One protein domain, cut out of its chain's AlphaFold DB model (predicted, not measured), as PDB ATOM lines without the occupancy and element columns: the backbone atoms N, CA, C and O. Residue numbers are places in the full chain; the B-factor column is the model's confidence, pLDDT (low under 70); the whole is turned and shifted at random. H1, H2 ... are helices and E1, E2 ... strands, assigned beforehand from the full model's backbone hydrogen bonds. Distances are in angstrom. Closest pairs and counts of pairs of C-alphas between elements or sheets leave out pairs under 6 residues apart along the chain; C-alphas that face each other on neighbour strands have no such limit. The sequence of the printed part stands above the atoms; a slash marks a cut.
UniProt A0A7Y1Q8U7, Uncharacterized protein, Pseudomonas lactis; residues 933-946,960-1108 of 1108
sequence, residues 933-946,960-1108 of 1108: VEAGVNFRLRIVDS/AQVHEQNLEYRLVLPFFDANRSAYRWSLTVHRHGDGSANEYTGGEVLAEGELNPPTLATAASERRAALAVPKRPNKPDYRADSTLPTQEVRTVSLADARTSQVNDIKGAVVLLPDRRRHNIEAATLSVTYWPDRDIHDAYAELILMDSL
ATOM      1  N   VAL A 933     -12.604  17.688  31.098       63.22
ATOM      2  CA  VAL A 933     -13.014  18.542  32.225       63.22
ATOM      3  C   VAL A 933     -12.134  19.784  32.223       63.22
ATOM      4  O   VAL A 933     -10.910  19.691  32.307       63.22
ATOM      5  N   GLU A 934     -12.761  20.955  32.184       62.50
ATOM      6  CA  GLU A 934     -12.055  22.225  32.323       62.50
ATOM      7  C   GLU A 934     -12.437  22.871  33.648       62.50
ATOM      8  O   GLU A 934     -13.612  22.976  33.997       62.50
ATOM      9  N   ALA A 935     -11.441  23.342  34.383       63.62
ATOM     10  CA  ALA A 935     -11.637  24.134  35.582       63.62
ATOM     11  C   ALA A 935     -10.704  25.346  35.532       63.62
ATOM     12  O   ALA A 935      -9.608  25.284  34.971       63.62
ATOM     13  N   GLY A 936     -11.141  26.464  36.098       64.88
ATOM     14  CA  GLY A 936     -10.345  27.680  36.174       64.88
ATOM     15  C   GLY A 936     -10.776  28.549  37.341       64.88
ATOM     16  O   GLY A 936     -11.968  28.717  37.582       64.88
ATOM     17  N   VAL A 937      -9.798  29.120  38.036       70.00
ATOM     18  CA  VAL A 937      -9.969  30.107  39.107       70.00
ATOM     19  C   VAL A 937      -8.991  31.246  38.845       70.00
ATOM     20  O   VAL A 937      -7.856  30.974  38.465       70.00
ATOM     21  N   ASN A 938      -9.442  32.498  38.934       67.69
ATOM     22  CA  ASN A 938      -8.590  33.666  38.712       67.69
ATOM     23  C   ASN A 938      -9.035  34.869  39.550       67.69
ATOM     24  O   ASN A 938     -10.220  35.216  39.553       67.69
ATOM     25  N   PHE A 939      -8.082  35.592  40.134       69.50
ATOM     26  CA  PHE A 939      -8.330  36.948  40.628       69.50
ATOM     27  C   PHE A 939      -8.321  37.959  39.467       69.50
ATOM     28  O   PHE A 939      -7.383  38.027  38.675       69.50
ATOM     29  N   ARG A 940      -9.383  38.763  39.337       64.25
ATOM     30  CA  ARG A 940      -9.554  39.777  38.285       64.25
ATOM     31  C   ARG A 940      -9.960  41.129  38.851       64.25
ATOM     32  O   ARG A 940     -10.910  41.226  39.613       64.25
ATOM     33  N   LEU A 941      -9.310  42.195  38.397       61.97
ATOM     34  CA  LEU A 941      -9.765  43.572  38.615       61.97
ATOM     35  C   LEU A 941     -10.742  43.970  37.496       61.97
ATOM     36  O   LEU A 941     -10.366  43.984  36.324       61.97
ATOM     37  N   ARG A 942     -11.993  44.288  37.846       55.41
ATOM     38  CA  ARG A 942     -13.011  44.840  36.938       55.41
ATOM     39  C   ARG A 942     -13.211  46.333  37.201       55.41
ATOM     40  O   ARG A 942     -13.202  46.776  38.342       55.41
ATOM     41  N   ILE A 943     -13.430  47.111  36.145       55.78
ATOM     42  CA  ILE A 943     -13.824  48.523  36.249       55.78
ATOM     43  C   ILE A 943     -15.353  48.559  36.312       55.78
ATOM     44  O   ILE A 943     -16.002  48.042  35.405       55.78
ATOM     45  N   VAL A 944     -15.916  49.120  37.383       51.75
ATOM     46  CA  VAL A 944     -17.365  49.029  37.666       51.75
ATOM     47  C   VAL A 944     -18.085  50.360  37.492       51.75
ATOM     48  O   VAL A 944     -19.271  50.365  37.177       51.75
ATOM     49  N   ASP A 945     -17.373  51.483  37.608       47.09
ATOM     50  CA  ASP A 945     -17.930  52.797  37.296       47.09
ATOM     51  C   ASP A 945     -16.847  53.746  36.759       47.09
ATOM     52  O   ASP A 945     -15.738  53.842  37.302       47.09
ATOM     53  N   SER A 946     -17.176  54.450  35.679       45.25
ATOM     54  CA  SER A 946     -16.437  55.618  35.208       45.25
ATOM     55  C   SER A 946     -17.246  56.831  35.650       45.25
ATOM     56  O   SER A 946     -18.238  57.157  35.001       45.25
ATOM     57  N   ALA A 960     -11.624  59.343  38.809       45.06
ATOM     58  CA  ALA A 960     -11.015  58.150  39.388       45.06
ATOM     59  C   ALA A 960     -11.855  56.909  39.041       45.06
ATOM     60  O   ALA A 960     -13.025  56.821  39.410       45.06
ATOM     61  N   GLN A 961     -11.257  55.968  38.312       50.91
ATOM     62  CA  GLN A 961     -11.886  54.695  37.972       50.91
ATOM     63  C   GLN A 961     -12.113  53.879  39.246       50.91
ATOM     64  O   GLN A 961     -11.163  53.587  39.982       50.91
ATOM     65  N   VAL A 962     -13.360  53.485  39.493       55.44
ATOM     66  CA  VAL A 962     -13.685  52.584  40.600       55.44
ATOM     67  C   VAL A 962     -13.401  51.156  40.140       55.44
ATOM     68  O   VAL A 962     -14.065  50.633  39.243       55.44
ATOM     69  N   HIS A 963     -12.378  50.552  40.741       60.06
ATOM     70  CA  HIS A 963     -11.980  49.171  40.493       60.06
ATOM     71  C   HIS A 963     -12.608  48.260  41.552       60.06
ATOM     72  O   HIS A 963     -12.519  48.538  42.747       60.06
ATOM     73  N   GLU A 964     -13.218  47.169  41.109       65.75
ATOM     74  CA  GLU A 964     -13.734  46.089  41.945       65.75
ATOM     75  C   GLU A 964     -12.879  44.846  41.698       65.75
ATOM     76  O   GLU A 964     -12.567  44.505  40.554       65.75
ATOM     77  N   GLN A 965     -12.440  44.194  42.767       74.62
ATOM     78  CA  GLN A 965     -11.612  43.002  42.673       74.62
ATOM     79  C   GLN A 965     -12.510  41.773  42.810       74.62
ATOM     80  O   GLN A 965     -13.263  41.667  43.767       74.62
ATOM     81  N   ASN A 966     -12.447  40.853  41.854       76.00
ATOM     82  CA  ASN A 966     -13.321  39.689  41.765       76.00
ATOM     83  C   ASN A 966     -12.496  38.403  41.724       76.00
ATOM     84  O   ASN A 966     -11.553  38.296  40.947       76.00
ATOM     85  N   LEU A 967     -12.886  37.402  42.501       80.06
ATOM     86  CA  LEU A 967     -12.414  36.029  42.373       80.06
ATOM     87  C   LEU A 967     -13.384  35.269  41.460       80.06
ATOM     88  O   LEU A 967     -14.479  34.888  41.873       80.06
ATOM     89  N   GLU A 968     -13.006  35.103  40.195       74.88
ATOM     90  CA  GLU A 968     -13.806  34.413  39.181       74.88
ATOM     91  C   GLU A 968     -13.444  32.928  39.116       74.88
ATOM     92  O   GLU A 968     -12.267  32.572  39.118       74.88
ATOM     93  N   TYR A 969     -14.446  32.060  38.981       73.88
ATOM     94  CA  TYR A 969     -14.248  30.631  38.746       73.88
ATOM     95  C   TYR A 969     -15.182  30.097  37.658       73.88
ATOM     96  O   TYR A 969     -16.287  30.608  37.459       73.88
ATOM     97  N   ARG A 970     -14.728  29.064  36.940       74.19
ATOM     98  CA  ARG A 970     -15.492  28.355  35.909       74.19
ATOM     99  C   ARG A 970     -15.151  26.866  35.896       74.19
ATOM    100  O   ARG A 970     -13.984  26.505  36.010       74.19
ATOM    101  N   LEU A 971     -16.164  26.031  35.711       70.44
ATOM    102  CA  LEU A 971     -16.085  24.581  35.583       70.44
ATOM    103  C   LEU A 971     -16.889  24.161  34.349       70.44
ATOM    104  O   LEU A 971     -18.034  24.581  34.191       70.44
ATOM    105  N   VAL A 972     -16.313  23.323  33.495       67.88
ATOM    106  CA  VAL A 972     -16.972  22.729  32.330       67.88
ATOM    107  C   VAL A 972     -16.923  21.217  32.490       67.88
ATOM    108  O   VAL A 972     -15.848  20.621  32.506       67.88
ATOM    109  N   LEU A 973     -18.098  20.607  32.628       74.19
ATOM    110  CA  LEU A 973     -18.264  19.172  32.840       74.19
ATOM    111  C   LEU A 973     -18.884  18.544  31.576       74.19
ATOM    112  O   LEU A 973     -20.080  18.740  31.319       74.19
ATOM    113  N   PRO A 974     -18.089  17.848  30.747       64.12
ATOM    114  CA  PRO A 974     -18.554  17.208  29.518       64.12
ATOM    115  C   PRO A 974     -19.332  15.914  29.797       64.12
ATOM    116  O   PRO A 974     -19.212  15.323  30.866       64.12
ATOM    117  N   PHE A 975     -20.132  15.463  28.826       67.75
ATOM    118  CA  PHE A 975     -20.987  14.265  28.928       67.75
ATOM    119  C   PHE A 975     -21.999  14.292  30.086       67.75
ATOM    120  O   PHE A 975     -22.356  13.252  30.631       67.75
ATOM    121  N   PHE A 976     -22.462  15.482  30.462       75.62
ATOM    122  CA  PHE A 976     -23.345  15.665  31.607       75.62
ATOM    123  C   PHE A 976     -24.758  15.128  31.340       75.62
ATOM    124  O   PHE A 976     -25.379  15.494  30.351       75.62
ATOM    125  N   ASP A 977     -25.300  14.334  32.256       79.88
ATOM    126  CA  ASP A 977     -26.702  13.912  32.295       79.88
ATOM    127  C   ASP A 977     -27.224  14.122  33.720       79.88
ATOM    128  O   ASP A 977     -26.710  13.532  34.668       79.88
ATOM    129  N   ALA A 978     -28.262  14.944  33.892       81.00
ATOM    130  CA  ALA A 978     -28.793  15.292  35.211       81.00
ATOM    131  C   ALA A 978     -29.233  14.076  36.053       81.00
ATOM    132  O   ALA A 978     -29.248  14.155  37.282       81.00
ATOM    133  N   ASN A 979     -29.587  12.955  35.414       79.62
ATOM    134  CA  ASN A 979     -30.028  11.744  36.105       79.62
ATOM    135  C   ASN A 979     -28.886  10.776  36.428       79.62
ATOM    136  O   ASN A 979     -29.068   9.900  37.277       79.62
ATOM    137  N   ARG A 980     -27.745  10.895  35.741       80.88
ATOM    138  CA  ARG A 980     -26.655   9.912  35.802       80.88
ATOM    139  C   ARG A 980     -25.340  10.492  36.269       80.88
ATOM    140  O   ARG A 980     -24.609   9.788  36.940       80.88
ATOM    141  N   SER A 981     -25.030  11.738  35.960       84.25
ATOM    142  CA  SER A 981     -23.775  12.354  36.371       84.25
ATOM    143  C   SER A 981     -23.816  12.783  37.837       84.25
ATOM    144  O   SER A 981     -24.869  13.121  38.383       84.25
ATOM    145  N   ALA A 982     -22.645  12.804  38.466       87.88
ATOM    146  CA  ALA A 982     -22.451  13.348  39.801       87.88
ATOM    147  C   ALA A 982     -21.220  14.253  39.840       87.88
ATOM    148  O   ALA A 982     -20.256  14.051  39.104       87.88
ATOM    149  N   TYR A 983     -21.235  15.265  40.702       88.94
ATOM    150  CA  TYR A 983     -20.065  16.110  40.931       88.94
ATOM    151  C   TYR A 983     -20.022  16.633  42.359       88.94
ATOM    152  O   TYR A 983     -21.049  16.751  43.030       88.94
ATOM    153  N   ARG A 984     -18.820  17.006  42.789       90.62
ATOM    154  CA  ARG A 984     -18.565  17.795  43.993       90.62
ATOM    155  C   ARG A 984     -17.482  18.813  43.673       90.62
ATOM    156  O   ARG A 984     -16.439  18.440  43.144       90.62
ATOM    157  N   TRP A 985     -17.702  20.078  44.002       89.69
ATOM    158  CA  TRP A 985     -16.669  21.101  43.885       89.69
ATOM    159  C   TRP A 985     -16.725  22.096  45.040       89.69
ATOM    160  O   TRP A 985     -17.775  22.314  45.646       89.69
ATOM    161  N   SER A 986     -15.580  22.702  45.336       88.81
ATOM    162  CA  SER A 986     -15.457  23.750  46.347       88.81
ATOM    163  C   SER A 986     -14.397  24.770  45.958       88.81
ATOM    164  O   SER A 986     -13.318  24.403  45.492       88.81
ATOM    165  N   LEU A 987     -14.704  26.041  46.197       85.88
ATOM    166  CA  LEU A 987     -13.789  27.169  46.134       85.88
ATOM    167  C   LEU A 987     -13.388  27.555  47.559       85.88
ATOM    168  O   LEU A 987     -14.192  28.108  48.314       85.88
ATOM    169  N   THR A 988     -12.142  27.276  47.910       87.25
ATOM    170  CA  THR A 988     -11.559  27.556  49.223       87.25
ATOM    171  C   THR A 988     -10.591  28.723  49.109       87.25
ATOM    172  O   THR A 988      -9.703  28.685  48.269       87.25
ATOM    173  N   VAL A 989     -10.713  29.747  49.947       87.25
ATOM    174  CA  VAL A 989      -9.719  30.823  50.041       87.25
ATOM    175  C   VAL A 989      -8.761  30.593  51.196       87.25
ATOM    176  O   VAL A 989      -9.143  30.075  52.244       87.25
ATOM    177  N   HIS A 990      -7.522  31.020  50.997       85.62
ATOM    178  CA  HIS A 990      -6.453  30.954  51.980       85.62
ATOM    179  C   HIS A 990      -6.086  32.365  52.417       85.62
ATOM    180  O   HIS A 990      -5.877  33.260  51.588       85.62
ATOM    181  N   ARG A 991      -6.072  32.566  53.732       84.38
ATOM    182  CA  ARG A 991      -5.869  33.857  54.374       84.38
ATOM    183  C   ARG A 991      -4.441  34.020  54.882       84.38
ATOM    184  O   ARG A 991      -3.707  33.046  55.049       84.38
ATOM    185  N   HIS A 992      -4.057  35.259  55.175       76.56
ATOM    186  CA  HIS A 992      -2.749  35.551  55.751       76.56
ATOM    187  C   HIS A 992      -2.549  34.781  57.068       76.56
ATOM    188  O   HIS A 992      -3.284  34.974  58.040       76.56
ATOM    189  N   GLY A 993      -1.538  33.909  57.103       72.19
ATOM    190  CA  GLY A 993      -1.252  33.031  58.242       72.19
ATOM    191  C   GLY A 993      -1.857  31.623  58.161       72.19
ATOM    192  O   GLY A 993      -1.609  30.834  59.069       72.19
ATOM    193  N   ASP A 994      -2.571  31.279  57.083       75.12
ATOM    194  CA  ASP A 994      -3.109  29.927  56.845       75.12
ATOM    195  C   ASP A 994      -2.048  28.928  56.334       75.12
ATOM    196  O   ASP A 994      -2.358  27.771  56.047       75.12
ATOM    197  N   GLY A 995      -0.786  29.343  56.222       68.69
ATOM    198  CA  GLY A 995       0.327  28.531  55.726       68.69
ATOM    199  C   GLY A 995       0.998  29.155  54.507       68.69
ATOM    200  O   GLY A 995       0.774  30.319  54.185       68.69
ATOM    201  N   SER A 996       1.860  28.382  53.849       61.91
ATOM    202  CA  SER A 996       2.535  28.802  52.616       61.91
ATOM    203  C   SER A 996       1.808  28.259  51.384       61.91
ATOM    204  O   SER A 996       1.052  27.297  51.496       61.91
ATOM    205  N   ALA A 997       2.078  28.834  50.207       55.25
ATOM    206  CA  ALA A 997       1.446  28.474  48.931       55.25
ATOM    207  C   ALA A 997       1.442  26.959  48.622       55.25
ATOM    208  O   ALA A 997       0.548  26.469  47.938       55.25
ATOM    209  N   ASN A 998       2.399  26.203  49.165       51.53
ATOM    210  CA  ASN A 998       2.547  24.771  48.893       51.53
ATOM    211  C   ASN A 998       1.860  23.883  49.946       51.53
ATOM    212  O   ASN A 998       1.584  22.719  49.672       51.53
ATOM    213  N   GLU A 999       1.555  24.428  51.128       63.09
ATOM    214  CA  GLU A 999       1.052  23.703  52.301       63.09
ATOM    215  C   GLU A 999       0.122  24.606  53.126       63.09
ATOM    216  O   GLU A 999       0.395  24.949  54.281       63.09
ATOM    217  N   TYR A1000      -0.985  25.047  52.526       72.06
ATOM    218  CA  TYR A1000      -2.021  25.717  53.304       72.06
ATOM    219  C   TYR A1000      -2.636  24.728  54.294       72.06
ATOM    220  O   TYR A1000      -3.225  23.717  53.913       72.06
ATOM    221  N   THR A1001      -2.483  25.046  55.573       69.81
ATOM    222  CA  THR A1001      -3.027  24.293  56.705       69.81
ATOM    223  C   THR A1001      -4.372  24.849  57.157       69.81
ATOM    224  O   THR A1001      -5.083  24.157  57.874       69.81
ATOM    225  N   GLY A1002      -4.752  26.057  56.718       73.06
ATOM    226  CA  GLY A1002      -6.064  26.671  56.938       73.06
ATOM    227  C   GLY A1002      -6.759  27.077  55.633       73.06
ATOM    228  O   GLY A1002      -6.113  27.294  54.604       73.06
ATOM    229  N   GLY A1003      -8.090  27.156  55.647       83.38
ATOM    230  CA  GLY A1003      -8.850  27.650  54.494       83.38
ATOM    231  C   GLY A1003     -10.346  27.837  54.751       83.38
ATOM    232  O   GLY A1003     -10.958  27.107  55.528       83.38
ATOM    233  N   GLU A1004     -10.947  28.839  54.104       85.50
ATOM    234  CA  GLU A1004     -12.379  29.163  54.190       85.50
ATOM    235  C   GLU A1004     -13.079  28.798  52.878       85.50
ATOM    236  O   GLU A1004     -12.715  29.306  51.823       85.50
ATOM    237  N   VAL A1005     -14.104  27.944  52.916       86.38
ATOM    238  CA  VAL A1005     -14.910  27.626  51.724       86.38
ATOM    239  C   VAL A1005     -15.879  28.780  51.448       86.38
ATOM    240  O   VAL A1005     -16.748  29.051  52.274       86.38
ATOM    241  N   LEU A1006     -15.727  29.454  50.303       85.44
ATOM    242  CA  LEU A1006     -16.574  30.587  49.897       85.44
ATOM    243  C   LEU A1006     -17.730  30.186  48.986       85.44
ATOM    244  O   LEU A1006     -18.774  30.830  49.007       85.44
ATOM    245  N   ALA A1007     -17.540  29.156  48.164       84.75
ATOM    246  CA  ALA A1007     -18.572  28.630  47.284       84.75
ATOM    247  C   ALA A1007     -18.393  27.121  47.134       84.75
ATOM    248  O   ALA A1007     -17.269  26.620  47.102       84.75
ATOM    249  N   GLU A1008     -19.495  26.390  47.033       89.44
ATOM    250  CA  GLU A1008     -19.480  24.950  46.808       89.44
ATOM    251  C   GLU A1008     -20.716  24.512  46.034       89.44
ATOM    252  O   GLU A1008     -21.727  25.214  45.980       89.44
ATOM    253  N   GLY A1009     -20.630  23.334  45.433       86.62
ATOM    254  CA  GLY A1009     -21.766  22.714  44.782       86.62
ATOM    255  C   GLY A1009     -21.587  21.213  44.685       86.62
ATOM    256  O   GLY A1009     -20.489  20.702  44.456       86.62
ATOM    257  N   GLU A1010     -22.696  20.502  44.827       89.25
ATOM    258  CA  GLU A1010     -22.729  19.057  44.696       89.25
ATOM    259  C   GLU A1010     -23.997  18.589  43.988       89.25
ATOM    260  O   GLU A1010     -25.060  19.200  44.088       89.25
ATOM    261  N   LEU A1011     -23.861  17.491  43.251       87.81
ATOM    262  CA  LEU A1011     -24.963  16.772  42.634       87.81
ATOM    263  C   LEU A1011     -24.741  15.286  42.889       87.81
ATOM    264  O   LEU A1011     -23.886  14.682  42.251       87.81
ATOM    265  N   ASN A1012     -25.495  14.721  43.836       83.06
ATOM    266  CA  ASN A1012     -25.501  13.294  44.185       83.06
ATOM    267  C   ASN A1012     -24.104  12.620  44.235       83.06
ATOM    268  O   ASN A1012     -23.936  11.560  43.626       83.06
ATOM    269  N   PRO A1013     -23.089  13.205  44.902       79.50
ATOM    270  CA  PRO A1013     -21.745  12.639  44.900       79.50
ATOM    271  C   PRO A1013     -21.696  11.294  45.653       79.50
ATOM    272  O   PRO A1013     -22.289  11.179  46.731       79.50
ATOM    273  N   PRO A1014     -20.957  10.289  45.147       77.88
ATOM    274  CA  PRO A1014     -20.710   9.043  45.869       77.88
ATOM    275  C   PRO A1014     -20.010   9.262  47.221       77.88
ATOM    276  O   PRO A1014     -19.320  10.260  47.442       77.88
ATOM    277  N   THR A1015     -20.105   8.284  48.126       70.31
ATOM    278  CA  THR A1015     -19.444   8.299  49.449       70.31
ATOM    279  C   THR A1015     -17.934   8.003  49.409       70.31
ATOM    280  O   THR A1015     -17.338   7.731  50.447       70.31
ATOM    281  N   LEU A1016     -17.298   8.018  48.234       67.50
ATOM    282  CA  LEU A1016     -15.866   7.745  48.074       67.50
ATOM    283  C   LEU A1016     -15.023   8.922  48.606       67.50
ATOM    284  O   LEU A1016     -15.285  10.074  48.258       67.50
ATOM    285  N   ALA A1017     -14.004   8.633  49.427       66.19
ATOM    286  CA  ALA A1017     -13.012   9.622  49.851       66.19
ATOM    287  C   ALA A1017     -12.006   9.858  48.712       66.19
ATOM    288  O   ALA A1017     -11.261   8.957  48.336       66.19
ATOM    289  N   THR A1018     -12.040  11.054  48.130       71.56
ATOM    290  CA  THR A1018     -11.128  11.525  47.075       71.56
ATOM    291  C   THR A1018     -10.045  12.423  47.670       71.56
ATOM    292  O   THR A1018     -10.232  12.962  48.767       71.56
ATOM    293  N   ALA A1019      -8.948  12.651  46.942       69.31
ATOM    294  CA  ALA A1019      -7.848  13.497  47.410       69.31
ATOM    295  C   ALA A1019      -8.320  14.922  47.765       69.31
ATOM    296  O   ALA A1019      -7.912  15.485  48.782       69.31
ATOM    297  N   ALA A1020      -9.252  15.492  46.993       71.00
ATOM    298  CA  ALA A1020      -9.888  16.772  47.289       71.00
ATOM    299  C   ALA A1020     -10.704  16.737  48.588       71.00
ATOM    300  O   ALA A1020     -10.683  17.703  49.354       71.00
ATOM    301  N   SER A1021     -11.415  15.639  48.861       72.69
ATOM    302  CA  SER A1021     -12.205  15.501  50.090       72.69
ATOM    303  C   SER A1021     -11.328  15.337  51.335       72.69
ATOM    304  O   SER A1021     -11.614  15.956  52.359       72.69
ATOM    305  N   GLU A1022     -10.228  14.588  51.232       73.12
ATOM    306  CA  GLU A1022      -9.248  14.425  52.310       73.12
ATOM    307  C   GLU A1022      -8.519  15.741  52.586       73.12
ATOM    308  O   GLU A1022      -8.430  16.170  53.736       73.12
ATOM    309  N   ARG A1023      -8.090  16.445  51.527       70.94
ATOM    310  CA  ARG A1023      -7.476  17.773  51.641       70.94
ATOM    311  C   ARG A1023      -8.416  18.762  52.316       70.94
ATOM    312  O   ARG A1023      -7.993  19.479  53.214       70.94
ATOM    313  N   ARG A1024      -9.694  18.781  51.928       72.94
ATOM    314  CA  ARG A1024     -10.707  19.628  52.569       72.94
ATOM    315  C   ARG A1024     -10.883  19.286  54.048       72.94
ATOM    316  O   ARG A1024     -10.978  20.202  54.858       72.94
ATOM    317  N   ALA A1025     -10.924  18.002  54.401       71.88
ATOM    318  CA  ALA A1025     -11.061  17.558  55.788       71.88
ATOM    319  C   ALA A1025      -9.832  17.896  56.654       71.88
ATOM    320  O   ALA A1025      -9.972  18.076  57.862       71.88
ATOM    321  N   ALA A1026      -8.648  18.000  56.044       71.94
ATOM    322  CA  ALA A1026      -7.397  18.335  56.721       71.94
ATOM    323  C   ALA A1026      -7.204  19.843  56.991       71.94
ATOM    324  O   ALA A1026      -6.330  20.201  57.779       71.94
ATOM    325  N   LEU A1027      -7.991  20.729  56.364       78.88
ATOM    326  CA  LEU A1027      -7.872  22.179  56.560       78.88
ATOM    327  C   LEU A1027      -8.405  22.606  57.937       78.88
ATOM    328  O   LEU A1027      -9.553  22.348  58.299       78.88
ATOM    329  N   ALA A1028      -7.579  23.328  58.688       72.81
ATOM    330  CA  ALA A1028      -7.948  23.977  59.935       72.81
ATOM    331  C   ALA A1028      -8.873  25.182  59.696       72.81
ATOM    332  O   ALA A1028      -8.855  25.830  58.646       72.81
ATOM    333  N   VAL A1029      -9.672  25.515  60.715       72.44
ATOM    334  CA  VAL A1029     -10.573  26.672  60.672       72.44
ATOM    335  C   VAL A1029      -9.743  27.965  60.635       72.44
ATOM    336  O   VAL A1029      -8.978  28.215  61.571       72.44
ATOM    337  N   PRO A1030      -9.895  28.813  59.604       70.31
ATOM    338  CA  PRO A1030      -9.092  30.019  59.459       70.31
ATOM    339  C   PRO A1030      -9.577  31.135  60.392       70.31
ATOM    340  O   PRO A1030     -10.741  31.184  60.810       70.31
ATOM    341  N   LYS A1031      -8.694  32.095  60.689       67.81
ATOM    342  CA  LYS A1031      -9.055  33.297  61.458       67.81
ATOM    343  C   LYS A1031      -9.863  34.256  60.583       67.81
ATOM    344  O   LYS A1031      -9.309  34.990  59.764       67.81
ATOM    345  N   ARG A1032     -11.183  34.269  60.777       71.00
ATOM    346  CA  ARG A1032     -12.088  35.172  60.052       71.00
ATOM    347  C   ARG A1032     -11.901  36.629  60.504       71.00
ATOM    348  O   ARG A1032     -11.794  36.876  61.707       71.00
ATOM    349  N   PRO A1033     -11.884  37.603  59.579       70.50
ATOM    350  CA  PRO A1033     -11.860  39.015  59.937       70.50
ATOM    351  C   PRO A1033     -13.182  39.443  60.602       70.50
ATOM    352  O   PRO A1033     -14.256  38.954  60.263       70.50
ATOM    353  N   ASN A1034     -13.115  40.406  61.531       66.44
ATOM    354  CA  ASN A1034     -14.297  40.946  62.229       66.44
ATOM    355  C   ASN A1034     -15.255  41.735  61.310       66.44
ATOM    356  O   ASN A1034     -16.371  42.053  61.716       66.44
ATOM    357  N   LYS A1035     -14.813  42.098  60.100       69.56
ATOM    358  CA  LYS A1035     -15.630  42.727  59.055       69.56
ATOM    359  C   LYS A1035     -15.566  41.855  57.797       69.56
ATOM    360  O   LYS A1035     -14.475  41.372  57.497       69.56
ATOM    361  N   PRO A1036     -16.684  41.667  57.074       69.81
ATOM    362  CA  PRO A1036     -16.685  40.901  55.834       69.81
ATOM    363  C   PRO A1036     -15.788  41.586  54.802       69.81
ATOM    364  O   PRO A1036     -15.909  42.788  54.564       69.81
ATOM    365  N   ASP A1037     -14.880  40.812  54.216       77.44
ATOM    366  CA  ASP A1037     -13.932  41.237  53.187       77.44
ATOM    367  C   ASP A1037     -14.361  40.797  51.774       77.44
ATOM    368  O   ASP A1037     -13.685  41.074  50.793       77.44
ATOM    369  N   TYR A1038     -15.537  40.182  51.651       82.31
ATOM    370  CA  TYR A1038     -16.208  39.872  50.390       82.31
ATOM    371  C   TYR A1038     -17.722  40.097  50.514       82.31
ATOM    372  O   TYR A1038     -18.283  40.118  51.613       82.31
ATOM    373  N   ARG A1039     -18.402  40.280  49.380       81.19
ATOM    374  CA  ARG A1039     -19.863  40.410  49.328       81.19
ATOM    375  C   ARG A1039     -20.532  39.038  49.421       81.19
ATOM    376  O   ARG A1039     -20.344  38.199  48.544       81.19
ATOM    377  N   ALA A1040     -21.332  38.806  50.459       74.56
ATOM    378  CA  ALA A1040     -21.958  37.503  50.704       74.56
ATOM    379  C   ALA A1040     -22.902  37.051  49.569       74.56
ATOM    380  O   ALA A1040     -22.958  35.864  49.258       74.56
ATOM    381  N   ASP A1041     -23.585  37.985  48.905       76.25
ATOM    382  CA  ASP A1041     -24.473  37.742  47.760       76.25
ATOM    383  C   ASP A1041     -23.729  37.343  46.471       76.25
ATOM    384  O   ASP A1041     -24.337  36.793  45.557       76.25
ATOM    385  N   SER A1042     -22.408  37.542  46.411       78.44
ATOM    386  CA  SER A1042     -21.570  37.192  45.252       78.44
ATOM    387  C   SER A1042     -21.027  35.751  45.261       78.44
ATOM    388  O   SER A1042     -20.268  35.358  44.379       78.44
ATOM    389  N   THR A1043     -21.408  34.943  46.255       79.31
ATOM    390  CA  THR A1043     -20.914  33.562  46.434       79.31
ATOM    391  C   THR A1043     -21.694  32.514  45.632       79.31
ATOM    392  O   THR A1043     -21.193  31.410  45.412       79.31
ATOM    393  N   LEU A1044     -22.895  32.854  45.150       80.44
ATOM    394  CA  LEU A1044     -23.775  31.918  44.450       80.44
ATOM    395  C   LEU A1044     -23.306  31.653  43.002       80.44
ATOM    396  O   LEU A1044     -23.174  32.596  42.216       80.44
ATOM    397  N   PRO A1045     -23.089  30.383  42.609       83.38
ATOM    398  CA  PRO A1045     -22.739  30.016  41.239       83.38
ATOM    399  C   PRO A1045     -23.933  30.153  40.283       83.38
ATOM    400  O   PRO A1045     -25.083  29.910  40.640       83.38
ATOM    401  N   THR A1046     -23.645  30.455  39.019       77.69
ATOM    402  CA  THR A1046     -24.571  30.288  37.891       77.69
ATOM    403  C   THR A1046     -24.274  28.968  37.187       77.69
ATOM    404  O   THR A1046     -23.120  28.702  36.852       77.69
ATOM    405  N   GLN A1047     -25.304  28.166  36.921       82.25
ATOM    406  CA  GLN A1047     -25.191  26.872  36.245       82.25
ATOM    407  C   GLN A1047     -25.986  26.876  34.933       82.25
ATOM    408  O   GLN A1047     -27.144  27.289  34.908       82.25
ATOM    409  N   GLU A1048     -25.377  26.403  33.847       73.94
ATOM    410  CA  GLU A1048     -25.978  26.361  32.512       73.94
ATOM    411  C   GLU A1048     -25.657  25.030  31.817       73.94
ATOM    412  O   GLU A1048     -24.492  24.670  31.658       73.94
ATOM    413  N   VAL A1049     -26.681  24.300  31.364       77.88
ATOM    414  CA  VAL A1049     -26.500  23.051  30.604       77.88
ATOM    415  C   VAL A1049     -26.689  23.333  29.118       77.88
ATOM    416  O   VAL A1049     -27.762  23.750  28.684       77.88
ATOM    417  N   ARG A1050     -25.646  23.089  28.320       68.50
ATOM    418  CA  ARG A1050     -25.649  23.296  26.864       68.50
ATOM    419  C   ARG A1050     -25.592  21.968  26.129       68.50
ATOM    420  O   ARG A1050     -24.919  21.044  26.567       68.50
ATOM    421  N   THR A1051     -26.253  21.889  24.978       66.38
ATOM    422  CA  THR A1051     -26.189  20.716  24.096       66.38
ATOM    423  C   THR A1051     -25.263  21.011  22.919       66.38
ATOM    424  O   THR A1051     -25.493  21.958  22.172       66.38
ATOM    425  N   VAL A1052     -24.213  20.209  22.754       54.50
ATOM    426  CA  VAL A1052     -23.184  20.340  21.714       54.50
ATOM    427  C   VAL A1052     -23.338  19.213  20.697       54.50
ATOM    428  O   VAL A1052     -23.542  18.060  21.073       54.50
ATOM    429  N   SER A1053     -23.237  19.532  19.405       44.72
ATOM    430  CA  SER A1053     -23.245  18.533  18.329       44.72
ATOM    431  C   SER A1053     -21.813  18.104  17.992       44.72
ATOM    432  O   SER A1053     -20.991  18.934  17.618       44.72
ATOM    433  N   LEU A1054     -21.517  16.814  18.145       47.00
ATOM    434  CA  LEU A1054     -20.243  16.176  17.803       47.00
ATOM    435  C   LEU A1054     -20.115  15.978  16.283       47.00
ATOM    436  O   LEU A1054     -21.122  15.958  15.570       47.00
ATOM    437  N   ALA A1055     -18.884  15.756  15.803       36.34
ATOM    438  CA  ALA A1055     -18.546  15.569  14.383       36.34
ATOM    439  C   ALA A1055     -19.368  14.472  13.667       36.34
ATOM    440  O   ALA A1055     -19.564  14.533  12.456       36.34
ATOM    441  N   ASP A1056     -19.930  13.525  14.423       36.25
ATOM    442  CA  ASP A1056     -20.753  12.421  13.920       36.25
ATOM    443  C   ASP A1056     -22.266  12.737  13.893       36.25
ATOM    444  O   ASP A1056     -23.084  11.817  13.909       36.25
ATOM    445  N   ALA A1057     -22.657  14.019  13.940       37.31
ATOM    446  CA  ALA A1057     -24.049  14.495  14.023       37.31
ATOM    447  C   ALA A1057     -24.823  14.068  15.296       37.31
ATOM    448  O   ALA A1057     -26.053  14.027  15.307       37.31
ATOM    449  N   ARG A1058     -24.111  13.767  16.391       49.38
ATOM    450  CA  ARG A1058     -24.684  13.345  17.688       49.38
ATOM    451  C   ARG A1058     -24.689  14.492  18.701       49.38
ATOM    452  O   ARG A1058     -23.737  15.258  18.740       49.38
ATOM    453  N   THR A1059     -25.698  14.573  19.565       51.31
ATOM    454  CA  THR A1059     -25.807  15.603  20.615       51.31
ATOM    455  C   THR A1059     -25.267  15.111  21.963       51.31
ATOM    456  O   THR A1059     -25.658  14.036  22.412       51.31
ATOM    457  N   SER A1060     -24.409  15.890  22.626       61.03
ATOM    458  CA  SER A1060     -23.914  15.661  23.993       61.03
ATOM    459  C   SER A1060     -24.214  16.872  24.871       61.03
ATOM    460  O   SER A1060     -24.079  18.005  24.418       61.03
ATOM    461  N   GLN A1061     -24.600  16.655  26.125       73.31
ATOM    462  CA  GLN A1061     -24.813  17.735  27.086       73.31
ATOM    463  C   GLN A1061     -23.511  18.070  27.834       73.31
ATOM    464  O   GLN A1061     -22.671  17.202  28.079       73.31
ATOM    465  N   VAL A1062     -23.327  19.350  28.144       68.19
ATOM    466  CA  VAL A1062     -22.175  19.912  28.857       68.19
ATOM    467  C   VAL A1062     -22.704  20.855  29.930       68.19
ATOM    468  O   VAL A1062     -23.489  21.751  29.615       68.19
ATOM    469  N   ASN A1063     -22.275  20.678  31.177       76.00
ATOM    470  CA  ASN A1063     -22.652  21.543  32.296       76.00
ATOM    471  C   ASN A1063     -21.563  22.597  32.544       76.00
ATOM    472  O   ASN A1063     -20.408  22.247  32.772       76.00
ATOM    473  N   ASP A1064     -21.922  23.877  32.473       69.06
ATOM    474  CA  ASP A1064     -21.039  25.030  32.681       69.06
ATOM    475  C   ASP A1064     -21.432  25.723  33.991       69.06
ATOM    476  O   ASP A1064     -22.527  26.281  34.104       69.06
ATOM    477  N   ILE A1065     -20.559  25.661  34.995       74.06
ATOM    478  CA  ILE A1065     -20.748  26.298  36.303       74.06
ATOM    479  C   ILE A1065     -19.768  27.463  36.397       74.06
ATOM    480  O   ILE A1065     -18.565  27.272  36.245       74.06
ATOM    481  N   LYS A1066     -20.255  28.674  36.664       76.94
ATOM    482  CA  LYS A1066     -19.435  29.892  36.737       76.94
ATOM    483  C   LYS A1066     -19.865  30.788  37.891       76.94
ATOM    484  O   LYS A1066     -21.055  30.908  38.162       76.94
ATOM    485  N   GLY A1067     -18.923  31.469  38.529       75.06
ATOM    486  CA  GLY A1067     -19.216  32.445  39.578       75.06
ATOM    487  C   GLY A1067     -18.134  33.511  39.698       75.06
ATOM    488  O   GLY A1067     -17.044  33.373  39.140       75.06
ATOM    489  N   ALA A1068     -18.456  34.603  40.389       77.94
ATOM    490  CA  ALA A1068     -17.546  35.719  40.615       77.94
ATOM    491  C   ALA A1068     -17.780  36.304  42.011       77.94
ATOM    492  O   ALA A1068     -18.763  37.010  42.223       77.94
ATOM    493  N   VAL A1069     -16.868  36.015  42.941       82.75
ATOM    494  CA  VAL A1069     -16.925  36.536  44.311       82.75
ATOM    495  C   VAL A1069     -16.307  37.928  44.335       82.75
ATOM    496  O   VAL A1069     -15.133  38.096  44.016       82.75
ATOM    497  N   VAL A1070     -17.094  38.928  44.712       82.38
ATOM    498  CA  VAL A1070     -16.670  40.325  44.806       82.38
ATOM    499  C   VAL A1070     -15.942  40.547  46.128       82.38
ATOM    500  O   VAL A1070     -16.527  40.401  47.205       82.38
ATOM    501  N   LEU A1071     -14.680  40.948  46.038       81.81
ATOM    502  CA  LEU A1071     -13.818  41.313  47.153       81.81
ATOM    503  C   LEU A1071     -14.017  42.794  47.512       81.81
ATOM    504  O   LEU A1071     -14.037  43.670  46.643       81.81
ATOM    505  N   LEU A1072     -14.205  43.083  48.800       78.06
ATOM    506  CA  LEU A1072     -14.460  44.439  49.285       78.06
ATOM    507  C   LEU A1072     -13.132  45.194  49.482       78.06
ATOM    508  O   LEU A1072     -12.184  44.645  50.039       78.06
ATOM    509  N   PRO A1073     -13.038  46.472  49.071       62.59
ATOM    510  CA  PRO A1073     -11.797  47.228  49.181       62.59
ATOM    511  C   PRO A1073     -11.441  47.504  50.650       62.59
ATOM    512  O   PRO A1073     -12.129  48.271  51.327       62.59
ATOM    513  N   ASP A1074     -10.331  46.934  51.130       54.94
ATOM    514  CA  ASP A1074      -9.739  47.280  52.429       54.94
ATOM    515  C   ASP A1074      -8.532  48.219  52.260       54.94
ATOM    516  O   ASP A1074      -7.686  48.054  51.380       54.94
ATOM    517  N   ARG A1075      -8.420  49.223  53.135       47.31
ATOM    518  CA  ARG A1075      -7.395  50.280  53.075       47.31
ATOM    519  C   ARG A1075      -5.989  49.797  53.474       47.31
ATOM    520  O   ARG A1075      -5.069  50.614  53.452       47.31
ATOM    521  N   ARG A1076      -5.796  48.532  53.891       50.91
ATOM    522  CA  ARG A1076      -4.535  48.053  54.509       50.91
ATOM    523  C   ARG A1076      -3.994  46.674  54.064       50.91
ATOM    524  O   ARG A1076      -3.115  46.163  54.747       50.91
ATOM    525  N   ARG A1077      -4.364  46.181  52.870       56.97
ATOM    526  CA  ARG A1077      -4.099  44.834  52.279       56.97
ATOM    527  C   ARG A1077      -5.217  43.835  52.585       56.97
ATOM    528  O   ARG A1077      -5.657  43.730  53.724       56.97
ATOM    529  N   HIS A1078      -5.667  43.130  51.547       66.94
ATOM    530  CA  HIS A1078      -6.699  42.101  51.652       66.94
ATOM    531  C   HIS A1078      -6.163  40.908  52.452       66.94
ATOM    532  O   HIS A1078      -5.023  40.501  52.250       66.94
ATOM    533  N   ASN A1079      -6.976  40.337  53.344       75.62
ATOM    534  CA  ASN A1079      -6.579  39.166  54.137       75.62
ATOM    535  C   ASN A1079      -6.622  37.856  53.330       75.62
ATOM    536  O   ASN A1079      -6.182  36.834  53.831       75.62
ATOM    537  N   ILE A1080      -7.188  37.859  52.122       80.62
ATOM    538  CA  ILE A1080      -7.215  36.699  51.222       80.62
ATOM    539  C   ILE A1080      -5.962  36.804  50.356       80.62
ATOM    540  O   ILE A1080      -5.751  37.846  49.742       80.62
ATOM    541  N   GLU A1081      -5.141  35.758  50.332       77.06
ATOM    542  CA  GLU A1081      -3.872  35.724  49.588       77.06
ATOM    543  C   GLU A1081      -3.904  34.717  48.434       77.06
ATOM    544  O   GLU A1081      -3.210  34.895  47.436       77.06
ATOM    545  N   ALA A1082      -4.725  33.672  48.540       79.81
ATOM    546  CA  ALA A1082      -4.878  32.670  47.492       79.81
ATOM    547  C   ALA A1082      -6.271  32.034  47.506       79.81
ATOM    548  O   ALA A1082      -7.031  32.166  48.468       79.81
ATOM    549  N   ALA A1083      -6.601  31.326  46.431       81.50
ATOM    550  CA  ALA A1083      -7.807  30.530  46.299       81.50
ATOM    551  C   ALA A1083      -7.497  29.187  45.632       81.50
ATOM    552  O   ALA A1083      -6.820  29.139  44.610       81.50
ATOM    553  N   THR A1084      -8.040  28.108  46.189       83.31
ATOM    554  CA  THR A1084      -7.989  26.749  45.656       83.31
ATOM    555  C   THR A1084      -9.380  26.326  45.192       83.31
ATOM    556  O   THR A1084     -10.329  26.307  45.974       83.31
ATOM    557  N   LEU A1085      -9.503  25.955  43.921       80.75
ATOM    558  CA  LEU A1085     -10.683  25.318  43.345       80.75
ATOM    559  C   LEU A1085     -10.432  23.814  43.242       80.75
ATOM    560  O   LEU A1085      -9.507  23.376  42.561       80.75
ATOM    561  N   SER A1086     -11.269  23.020  43.900       85.88
ATOM    562  CA  SER A1086     -11.237  21.558  43.812       85.88
ATOM    563  C   SER A1086     -12.517  21.053  43.167       85.88
ATOM    564  O   SER A1086     -13.601  21.489  43.551       85.88
ATOM    565  N   VAL A1087     -12.403  20.137  42.205       84.50
ATOM    566  CA  VAL A1087     -13.542  19.498  41.539       84.50
ATOM    567  C   VAL A1087     -13.305  18.001  41.396       84.50
ATOM    568  O   VAL A1087     -12.242  17.570  40.955       84.50
ATOM    569  N   THR A1088     -14.323  17.217  41.731       87.00
ATOM    570  CA  THR A1088     -14.418  15.795  41.411       87.00
ATOM    571  C   THR A1088     -15.685  15.559  40.592       87.00
ATOM    572  O   THR A1088     -16.765  16.029  40.963       87.00
ATOM    573  N   TYR A1089     -15.554  14.849  39.474       80.69
ATOM    574  CA  TYR A1089     -16.626  14.625  38.510       80.69
ATOM    575  C   TYR A1089     -16.753  13.150  38.119       80.69
ATOM    576  O   TYR A1089     -15.767  12.505  37.767       80.69
ATOM    577  N   TRP A1090     -17.991  12.657  38.128       85.69
ATOM    578  CA  TRP A1090     -18.397  11.343  37.645       85.69
ATOM    579  C   TRP A1090     -19.367  11.531  36.470       85.69
ATOM    580  O   TRP A1090     -20.509  11.954  36.693       85.69
ATOM    581  N   PRO A1091     -18.964  11.206  35.228       76.06
ATOM    582  CA  PRO A1091     -19.887  11.174  34.092       76.06
ATOM    583  C   PRO A1091     -21.062  10.219  34.337       76.06
ATOM    584  O   PRO A1091     -22.199  10.535  33.980       76.06
ATOM    585  N   ASP A1092     -20.789   9.098  35.015       77.94
ATOM    586  CA  ASP A1092     -21.772   8.124  35.484       77.94
ATOM    587  C   ASP A1092     -21.574   7.827  36.980       77.94
ATOM    588  O   ASP A1092     -20.571   7.246  37.399       77.94
ATOM    589  N   ARG A1093     -22.545   8.234  37.799       78.56
ATOM    590  CA  ARG A1093     -22.549   8.082  39.258       78.56
ATOM    591  C   ARG A1093     -22.671   6.633  39.695       78.56
ATOM    592  O   ARG A1093     -22.323   6.339  40.829       78.56
ATOM    593  N   ASP A1094     -23.151   5.742  38.830       73.31
ATOM    594  CA  ASP A1094     -23.279   4.323  39.160       73.31
ATOM    595  C   ASP A1094     -21.903   3.611  39.109       73.31
ATOM    596  O   ASP A1094     -21.777   2.447  39.492       73.31
ATOM    597  N   ILE A1095     -20.848   4.320  38.675       69.06
ATOM    598  CA  ILE A1095     -19.480   3.820  38.498       69.06
ATOM    599  C   ILE A1095     -18.502   4.673  39.321       69.06
ATOM    600  O   ILE A1095     -17.751   5.497  38.803       69.06
ATOM    601  N   HIS A1096     -18.487   4.463  40.637       73.25
ATOM    602  CA  HIS A1096     -17.749   5.319  41.581       73.25
ATOM    603  C   HIS A1096     -16.240   5.458  41.300       73.25
ATOM    604  O   HIS A1096     -15.651   6.477  41.653       73.25
ATOM    605  N   ASP A1097     -15.616   4.453  40.678       64.00
ATOM    606  CA  ASP A1097     -14.168   4.398  40.413       64.00
ATOM    607  C   ASP A1097     -13.747   5.027  39.080       64.00
ATOM    608  O   ASP A1097     -12.556   5.125  38.794       64.00
ATOM    609  N   ALA A1098     -14.702   5.428  38.240       67.25
ATOM    610  CA  ALA A1098     -14.434   6.184  37.022       67.25
ATOM    611  C   ALA A1098     -14.707   7.665  37.289       67.25
ATOM    612  O   ALA A1098     -15.779   8.179  36.971       67.25
ATOM    613  N   TYR A1099     -13.737   8.345  37.901       75.75
ATOM    614  CA  TYR A1099     -13.853   9.765  38.204       75.75
ATOM    615  C   TYR A1099     -12.677  10.574  37.675       75.75
ATOM    616  O   TYR A1099     -11.549  10.093  37.555       75.75
ATOM    617  N   ALA A1100     -12.982  11.826  37.368       71.12
ATOM    618  CA  ALA A1100     -12.029  12.864  37.034       71.12
ATOM    619  C   ALA A1100     -11.870  13.804  38.229       71.12
ATOM    620  O   ALA A1100     -12.853  14.146  38.891       71.12
ATOM    621  N   GLU A1101     -10.644  14.244  38.495       81.62
ATOM    622  CA  GLU A1101     -10.357  15.171  39.586       81.62
ATOM    623  C   GLU A1101      -9.378  16.253  39.138       81.62
ATOM    624  O   GLU A1101      -8.394  15.968  38.458       81.62
ATOM    625  N   LEU A1102      -9.652  17.503  39.522       72.12
ATOM    626  CA  LEU A1102      -8.751  18.637  39.321       72.12
ATOM    627  C   LEU A1102      -8.665  19.466  40.600       72.12
ATOM    628  O   LEU A1102      -9.676  19.760  41.244       72.12
ATOM    629  N   ILE A1103      -7.449  19.897  40.924       75.81
ATOM    630  CA  ILE A1103      -7.175  20.863  41.984       75.81
ATOM    631  C   ILE A1103      -6.352  21.988  41.367       75.81
ATOM    632  O   ILE A1103      -5.269  21.759  40.834       75.81
ATOM    633  N   LEU A1104      -6.881  23.204  41.417       71.19
ATOM    634  CA  LEU A1104      -6.261  24.398  40.856       71.19
ATOM    635  C   LEU A1104      -6.113  25.445  41.943       71.19
ATOM    636  O   LEU A1104      -7.008  25.595  42.770       71.19
ATOM    637  N   MET A1105      -5.017  26.190  41.913       73.25
ATOM    638  CA  MET A1105      -4.766  27.274  42.851       73.25
ATOM    639  C   MET A1105      -4.390  28.539  42.088       73.25
ATOM    640  O   MET A1105      -3.653  28.468  41.105       73.25
ATOM    641  N   ASP A1106      -4.883  29.682  42.552       67.62
ATOM    642  CA  ASP A1106      -4.422  30.999  42.122       67.62
ATOM    643  C   ASP A1106      -4.086  31.855  43.345       67.62
ATOM    644  O   ASP A1106      -4.662  31.677  44.420       67.62
ATOM    645  N   SER A1107      -3.136  32.769  43.190       66.50
ATOM    646  CA  SER A1107      -2.662  33.658  44.252       66.50
ATOM    647  C   SER A1107      -2.812  35.113  43.825       66.50
ATOM    648  O   SER A1107      -2.582  35.437  42.657       66.50
ATOM    649  N   LEU A1108      -3.169  35.970  44.778       59.72
ATOM    650  CA  LEU A1108      -3.372  37.406  44.583       59.72
ATOM    651  C   LEU A1108      -2.095  38.186  44.267       59.72
ATOM    652  O   LEU A1108      -1.016  37.808  44.778       59.72
TER     653      LEU A1108
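Overview. This is residues 933 to 946 and 960 to 1108 of the 1108 residues of an uncharacterized protein of Pseudomonas lactis (UniProt A0A7Y1Q8U7). Two antiparallel sheets of four strands each are stacked as a sandwich, only partly face to face: the first, E1 E2 E6 E5, is twisted, and its strand ends at the cut and at the E5-E6 turn reach beyond the flatter second sheet, E4 E3 E7 E8. The short helix H1 covers the side of the second sheet that is turned away from the first, and the four-residue H2 sits beside the strands of the first sheet. The printed part has 163 residues, with eight named strands and two named helices in the order E1 E2 E3 E4 H1 H2 E5 E6 E7 E8. The class is mostly strand. The whole is compact, with a radius of gyration of the C-alphas of 17.4 A and spans of 55 by 41 by 24 A.

Arrangement. The first sheet runs E1 (residues 934 to 946), E2 (961 to 974), E6 (1059 to 1071), E5 (1046 to 1053), with E1 and E5 as edge strands. E1 and E2 are antiparallel at 155 degrees, with N 940 and O 966 2.7 A apart, within hydrogen-bond range. E2 and E6 are antiparallel at 153 degrees, with N 969 to O 1067 at 2.9 A. E5 and E6 form a hairpin, with N 1048 to O 1064 at 2.9 A. From edge to edge of this sheet the strands' lines turn by 59 degrees, and the way across it turns by 75 degrees. The second sheet runs E4 (1004 to 1011), E3 (982 to 991), E7 (1080 to 1090), E8 (1100 to 1107). E3 and E4 form a hairpin, with N 985 to O 1009 at 2.9 A; E3 and E7 are antiparallel at 169 degrees, with N 988 to O 1084 at 2.8 A; E7 and E8 form a hairpin, with N 1085 to O 1104 at 2.8 A. The two sheets make a sandwich, two sheets face to face: the parts that face each other are 9.8 A centre to centre, and the strands of the one stand at 25 degrees to those of the other. Across it, the closest C-alphas of E1 and E8 are those of Asn 938 and Asp 1106, 6.0 A apart. E5 is apart from E3, E4, E7 and E8. H1 (1019 to 1026) is on the second sheet at a height of 9.3 A, over E3 and E7; on the local plane its line stands at 42 degrees to that of E3, slantwise to the strands. H2 (1040 to 1043) is on the first sheet at the sheet's level, its closest C-alphas to E6 being those of Ser 1042 and Val 1069, 4.8 A apart, and it only grazes the second sheet. Every O i to N i+4 pair of H1 is within hydrogen-bond range; H2 is too short for such a pair, and its one O i to N i+3 pair is not within range.

Along the chain. E1 begins at C-alpha 934, (-12.055, 22.225, 32.323), bends by 57 degrees at residue 939 and is 33.8 A long. E2 is 39.0 A, E3 30.1 A, E6 38.8 A and E7 30.9 A long. E4, 21.1 A, bends by 59 degrees at residue 1007. E5 measures 22.9 A, H1 10.5 A and H2 5.9 A. E8, 23.9 A, ends at C-alpha 1107, (-2.662, 33.658, 44.252).

Size, cuts and confidence. The C-alphas farthest apart are those of Asn 1034 and Asp 1056, 56.5 A. Residues 947 to 959 are not printed, and C-alphas 946 and 960 are 7.3 A apart across the cut. The links E3 to E4 and H1 to H2 are long. The mean pLDDT of the printed part is 71.8; 59 residues are under 70, among them 938 to 946 and 1050 to 1060.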